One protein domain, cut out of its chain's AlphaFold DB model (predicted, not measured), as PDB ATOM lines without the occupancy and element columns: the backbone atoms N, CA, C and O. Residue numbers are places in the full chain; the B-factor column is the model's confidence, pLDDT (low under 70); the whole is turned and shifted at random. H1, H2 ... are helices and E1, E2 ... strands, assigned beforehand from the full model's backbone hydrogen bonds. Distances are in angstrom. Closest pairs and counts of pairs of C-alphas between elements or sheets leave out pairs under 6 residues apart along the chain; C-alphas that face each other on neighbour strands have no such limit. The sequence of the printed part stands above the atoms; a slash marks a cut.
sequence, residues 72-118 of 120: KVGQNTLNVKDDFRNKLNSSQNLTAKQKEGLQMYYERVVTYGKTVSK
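This is residues 72 to 118 of the 120 residues of an uncharacterized protein of Rhodobacteraceae bacterium 4F10 (UniProt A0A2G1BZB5). A small hairpin of strands, E1 and E2, and the short helix H1 follow each other along one side of the long helix H2, with E2 nearer to H2 than E1; residues 90 to 95 fold back into H2. The 47 printed residues, mostly helix, run E1, E2, H1, H2, the two strands antiparallel. The whole is a loose rod, spanning 37 by 18 by 9 A, with a radius of gyration of the C-alphas of 11.9 A.

E1, residues 72 to 74, begins at C-alpha (222.060, 212.100, 282.663) and is 6.6 A long. E2, residues 77 to 80, and H1, residues 82 to 89, each measure 10.4 A. H2, residues 96 to 116, measures 31.2 A and ends at C-alpha (230.305, 202.582, 290.591).

In the hairpin, N 72 and O 79 are 2.8 A apart, within hydrogen-bond range. The closest C-alphas of E2 and H2, Leu 78 and Gly 113, are 4.3 A apart. E1 and H2 are apart. H1 only just touches H2, with 3 pairs of C-alphas within 8 A, on residues 99 to 103 of H2 alone; the closest C-alphas, Leu 88 and Leu 102, are 6.4 A apart. They run opposite ways at a steep tilt of 49 degrees. Every O i to N i+4 pair is within hydrogen-bond range in H1, and 16 of 17 in H2.

The farthest C-alphas, Asn 93 and Lys 118, are 37.9 A apart. The printed part has no cut and no long link. pLDDT is under 70 at residues 91 to 92 and 113 to 118.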
ATOM      1  N   LYS A  72     223.204 212.727 282.002       93.69
ATOM      2  CA  LYS A  72     222.060 212.100 282.663       93.69
ATOM      3  C   LYS A  72     222.561 211.184 283.770       93.69
ATOM      4  O   LYS A  72     223.201 210.167 283.501       93.69
ATOM      5  N   VAL A  73     222.230 211.533 285.002       92.50
ATOM      6  CA  VAL A  73     222.532 210.762 286.205       92.50
ATOM      7  C   VAL A  73     221.285 209.987 286.608       92.50
ATOM      8  O   VAL A  73     220.196 210.552 286.701       92.50
ATOM      9  N   GLY A  74     221.431 208.683 286.804       89.88
ATOM     10  CA  GLY A  74     220.395 207.801 287.329       89.88
ATOM     11  C   GLY A  74     220.914 206.990 288.511       89.88
ATOM     12  O   GLY A  74     222.024 207.206 288.995       89.88
ATOM     13  N   GLN A  75     220.124 206.015 288.960       86.56
ATOM     14  CA  GLN A  75     220.564 205.091 290.003       86.56
ATOM     15  C   GLN A  75     221.762 204.285 289.493       86.56
ATOM     16  O   GLN A  75     221.629 203.535 288.524       86.56
ATOM     17  N   ASN A  76     222.928 204.496 290.112       85.00
ATOM     18  CA  ASN A  76     224.202 203.842 289.791       85.00
ATOM     19  C   ASN A  76     224.579 203.879 288.299       85.00
ATOM     20  O   ASN A  76     225.265 202.994 287.801       85.00
ATOM     21  N   THR A  77     224.094 204.879 287.560       89.31
ATOM     22  CA  THR A  77     224.268 204.961 286.109       89.31
ATOM     23  C   THR A  77     224.538 206.393 285.677       89.31
ATOM     24  O   THR A  77     223.937 207.343 286.177       89.31
ATOM     25  N   LEU A  78     225.430 206.528 284.700       93.50
ATOM     26  CA  LEU A  78     225.696 207.767 283.984       93.50
ATOM     27  C   LEU A  78     225.449 207.526 282.501       93.50
ATOM     28  O   LEU A  78     225.827 206.487 281.955       93.50
ATOM     29  N   ASN A  79     224.803 208.482 281.848       93.88
ATOM     30  CA  ASN A  79     224.550 208.440 280.418       93.88
ATOM     31  C   ASN A  79     224.665 209.839 279.810       93.88
ATOM     32  O   ASN A  79     224.587 210.852 280.502       93.88
ATOM     33  N   VAL A  80     224.844 209.902 278.500       94.00
ATOM     34  CA  VAL A  80     224.794 211.162 277.755       94.00
ATOM     35  C   VAL A  80     223.345 211.630 277.589       94.00
ATOM     36  O   VAL A  80     222.404 210.848 277.751       94.00
ATOM     37  N   LYS A  81     223.152 212.907 277.246       94.19
ATOM     38  CA  LYS A  81     221.827 213.437 276.892       94.19
ATOM     39  C   LYS A  81     221.308 212.855 275.578       94.19
ATOM     40  O   LYS A  81     222.088 212.368 274.757       94.19
ATOM     41  N   ASP A  82     220.000 212.947 275.357       91.56
ATOM     42  CA  ASP A  82     219.375 212.389 274.149       91.56
ATOM     43  C   ASP A  82     219.831 213.140 272.901       91.56
ATOM     44  O   ASP A  82     220.170 212.538 271.895       91.56
ATOM     45  N   ASP A  83     219.936 214.456 272.993       92.31
ATOM     46  CA  ASP A  83     220.450 215.360 271.976       92.31
ATOM     47  C   ASP A  83     221.927 215.084 271.648       92.31
ATOM     48  O   ASP A  83     222.307 215.086 270.474       92.31
ATOM     49  N   PHE A  84     222.746 214.709 272.639       93.69
ATOM     50  CA  PHE A  84     224.095 214.200 272.371       93.69
ATOM     51  C   PHE A  84     224.049 212.858 271.628       93.69
ATOM     52  O   PHE A  84     224.757 212.669 270.638       93.69
ATOM     53  N   ARG A  85     223.204 211.922 272.076       91.44
ATOM     54  CA  ARG A  85     223.047 210.604 271.445       91.44
ATOM     55  C   ARG A  85     222.560 210.725 269.999       91.44
ATOM     56  O   ARG A  85     223.072 210.043 269.116       91.44
ATOM     57  N   ASN A  86     221.638 211.645 269.742       91.94
ATOM     58  CA  ASN A  86     221.144 211.973 268.412       91.94
ATOM     59  C   ASN A  86     222.264 212.549 267.545       91.94
ATOM     60  O   ASN A  86     222.435 212.112 266.415       91.94
ATOM     61  N   LYS A  87     223.088 213.459 268.079       91.06
ATOM     62  CA  LYS A  87     224.256 213.991 267.362       91.06
ATOM     63  C   LYS A  87     225.264 212.899 266.989       91.06
ATOM     64  O   LYS A  87     225.811 212.940 265.891       91.06
ATOM     65  N   LEU A  88     225.502 211.937 267.881       89.88
ATOM     66  CA  LEU A  88     226.379 210.795 267.619       89.88
ATOM     67  C   LEU A  88     225.827 209.923 266.473       89.88
ATOM     68  O   LEU A  88     226.564 209.573 265.550       89.88
ATOM     69  N   ASN A  89     224.522 209.641 266.490       87.50
ATOM     70  CA  ASN A  89     223.861 208.788 265.497       87.50
ATOM     71  C   ASN A  89     223.681 209.470 264.128       87.50
ATOM     72  O   ASN A  89     223.910 208.847 263.094       87.50
ATOM     73  N   SER A  90     223.329 210.759 264.095       84.31
ATOM     74  CA  SER A  90     223.030 211.539 262.878       84.31
ATOM     75  C   SER A  90     224.284 212.011 262.124       84.31
ATOM     76  O   SER A  90     224.314 213.093 261.548       84.31
ATOM     77  N   SER A  91     225.330 211.184 262.131       65.50
ATOM     78  CA  SER A  91     226.730 211.395 261.732       65.50
ATOM     79  C   SER A  91     227.016 211.892 260.289       65.50
ATOM     80  O   SER A  91     228.147 211.765 259.816       65.50
ATOM     81  N   GLN A  92     226.046 212.446 259.559       67.94
ATOM     82  CA  GLN A  92     226.176 212.822 258.145       67.94
ATOM     83  C   GLN A  92     227.125 214.008 257.886       67.94
ATOM     84  O   GLN A  92     227.772 214.025 256.847       67.94
ATOM     85  N   ASN A  93     227.290 214.938 258.837       81.62
ATOM     86  CA  ASN A  93     228.086 216.169 258.647       81.62
ATOM     87  C   ASN A  93     229.356 216.248 259.515       81.62
ATOM     88  O   ASN A  93     229.916 217.326 259.701       81.62
ATOM     89  N   LEU A  94     229.793 215.129 260.099       86.94
ATOM     90  CA  LEU A  94     230.947 215.099 261.001       86.94
ATOM     91  C   LEU A  94     232.169 214.488 260.315       86.94
ATOM     92  O   LEU A  94     232.072 213.440 259.673       86.94
ATOM     93  N   THR A  95     233.334 215.101 260.515       91.50
ATOM     94  CA  THR A  95     234.620 214.514 260.119       91.50
ATOM     95  C   THR A  95     234.911 213.255 260.939       91.50
ATOM     96  O   THR A  95     234.369 213.068 262.031       91.50
ATOM     97  N   ALA A  96     235.808 212.394 260.449       90.94
ATOM     98  CA  ALA A  96     236.208 211.181 261.169       90.94
ATOM     99  C   ALA A  96     236.687 211.481 262.604       90.94
ATOM    100  O   ALA A  96     236.203 210.867 263.552       90.94
ATOM    101  N   LYS A  97     237.533 212.509 262.777       93.38
ATOM    102  CA  LYS A  97     238.028 212.943 264.098       93.38
ATOM    103  C   LYS A  97     236.915 213.446 265.020       93.38
ATOM    104  O   LYS A  97     236.956 213.225 266.224       93.38
ATOM    105  N   GLN A  98     235.908 214.129 264.470       91.81
ATOM    106  CA  GLN A  98     234.764 214.580 265.264       91.81
ATOM    107  C   GLN A  98     233.926 213.397 265.758       91.81
ATOM    108  O   GLN A  98     233.512 213.396 266.914       91.81
ATOM    109  N   LYS A  99     233.697 212.387 264.909       91.75
ATOM    110  CA  LYS A  99     232.983 211.163 265.307       91.75
ATOM    111  C   LYS A  99     233.739 210.407 266.392       91.75
ATOM    112  O   LYS A  99     233.137 210.031 267.392       91.75
ATOM    113  N   GLU A 100     235.049 210.257 266.220       94.12
ATOM    114  CA  GLU A 100     235.932 209.633 267.205       94.12
ATOM    115  C   GLU A 100     235.850 210.349 268.560       94.12
ATOM    116  O   GLU A 100     235.566 209.715 269.573       94.12
ATOM    117  N   GLY A 101     235.971 211.680 268.586       94.94
ATOM    118  CA  GLY A 101     235.861 212.454 269.826       94.94
ATOM    119  C   GLY A 101     234.502 212.309 270.528       94.94
ATOM    120  O   GLY A 101     234.449 212.202 271.756       94.94
ATOM    121  N   LEU A 102     233.397 212.262 269.772       94.25
ATOM    122  CA  LEU A 102     232.066 212.026 270.346       94.25
ATOM    123  C   LEU A 102     231.935 210.612 270.923       94.25
ATOM    124  O   LEU A 102     231.368 210.449 272.006       94.25
ATOM    125  N   GLN A 103     232.474 209.610 270.227       94.50
ATOM    126  CA  GLN A 103     232.471 208.221 270.675       94.50
ATOM    127  C   GLN A 103     233.295 208.053 271.960       94.50
ATOM    128  O   GLN A 103     232.800 207.487 272.932       94.50
ATOM    129  N   MET A 104     234.499 208.631 272.011       94.88
ATOM    130  CA  MET A 104     235.354 208.613 273.202       94.88
ATOM    131  C   MET A 104     234.657 209.236 274.418       94.88
ATOM    132  O   MET A 104     234.707 208.692 275.522       94.88
ATOM    133  N   TYR A 105     233.986 210.377 274.233       94.50
ATOM    134  CA  TYR A 105     233.228 211.006 275.315       94.50
ATOM    135  C   TYR A 105     232.061 210.124 275.780       94.50
ATOM    136  O   TYR A 105     231.882 209.933 276.984       94.50
ATOM    137  N   TYR A 106     231.295 209.551 274.846       94.00
ATOM    138  CA  TYR A 106     230.199 208.636 275.166       94.00
ATOM    139  C   TYR A 106     230.678 207.439 275.996       94.00
ATOM    140  O   TYR A 106     230.110 207.143 277.052       94.00
ATOM    141  N   GLU A 107     231.750 206.783 275.554       93.69
ATOM    142  CA  GLU A 107     232.342 205.641 276.247       93.69
ATOM    143  C   GLU A 107     232.832 206.017 277.638       93.69
ATOM    144  O   GLU A 107     232.562 205.289 278.595       93.69
ATOM    145  N   ARG A 108     233.478 207.179 277.781       92.44
ATOM    146  CA  ARG A 108     233.911 207.690 279.084       92.44
ATOM    147  C   ARG A 108     232.726 207.831 280.034       92.44
ATOM    148  O   ARG A 108     232.760 207.268 281.125       92.44
ATOM    149  N   VAL A 109     231.666 208.529 279.624       92.31
ATOM    150  CA  VAL A 109     230.484 208.761 280.473       92.31
ATOM    151  C   VAL A 109     229.855 207.439 280.917       92.31
ATOM    152  O   VAL A 109     229.638 207.225 282.110       92.31
ATOM    153  N   VAL A 110     229.611 206.521 279.981       90.50
ATOM    154  CA  VAL A 110     228.937 205.249 280.281       90.50
ATOM    155  C   VAL A 110     229.822 204.303 281.102       90.50
ATOM    156  O   VAL A 110     229.313 203.578 281.960       90.50
ATOM    157  N   THR A 111     231.138 204.301 280.881       88.50
ATOM    158  CA  THR A 111     232.073 203.430 281.614       88.50
ATOM    159  C   THR A 111     232.167 203.827 283.081       88.50
ATOM    160  O   THR A 111     232.022 202.964 283.946       88.50
ATOM    161  N   TYR A 112     232.311 205.123 283.382       79.00
ATOM    162  CA  TYR A 112     232.311 205.598 284.770       79.00
ATOM    163  C   TYR A 112     230.992 205.285 285.490       79.00
ATOM    164  O   TYR A 112     231.015 204.951 286.672       79.00
ATOM    165  N   GLY A 113     229.859 205.292 284.775       64.50
ATOM    166  CA  GLY A 113     228.583 204.830 285.325       64.50
ATOM    167  C   GLY A 113     228.599 203.357 285.757       64.50
ATOM    168  O   GLY A 113     228.041 203.012 286.792       64.50
ATOM    169  N   LYS A 114     229.272 202.476 285.007       60.62
ATOM    170  CA  LYS A 114     229.326 201.032 285.304       60.62
ATOM    171  C   LYS A 114     230.261 200.684 286.461       60.62
ATOM    172  O   LYS A 114     229.974 199.744 287.197       60.62
ATOM    173  N   THR A 115     231.366 201.410 286.629       56.78
ATOM    174  CA  THR A 115     232.364 201.110 287.669       56.78
ATOM    175  C   THR A 115     231.807 201.313 289.080       56.78
ATOM    176  O   THR A 115     232.086 200.504 289.957       56.78
ATOM    177  N   VAL A 116     230.948 202.318 289.287       52.56
ATOM    178  CA  VAL A 116     230.305 202.582 290.591       52.56
ATOM    179  C   VAL A 116     229.364 201.444 291.010       52.56
ATOM    180  O   VAL A 116     229.224 201.162 292.192       52.56
ATOM    181  N   SER A 117     228.773 200.723 290.052       48.06
ATOM    182  CA  SER A 117     227.857 199.607 290.332       48.06
ATOM    183  C   SER A 117     228.545 198.338 290.865       48.06
ATOM    184  O   SER A 117     227.846 197.427 291.297       48.06
ATOM    185  N   LYS A 118     229.881 198.231 290.798       44.41
ATOM    186  CA  LYS A 118     230.630 197.026 291.212       44.41
ATOM    187  C   LYS A 118     231.226 197.099 292.620       44.41
ATOM    188  O   LYS A 118     231.832 196.125 293.053       44.41
TER     189      LYS A 118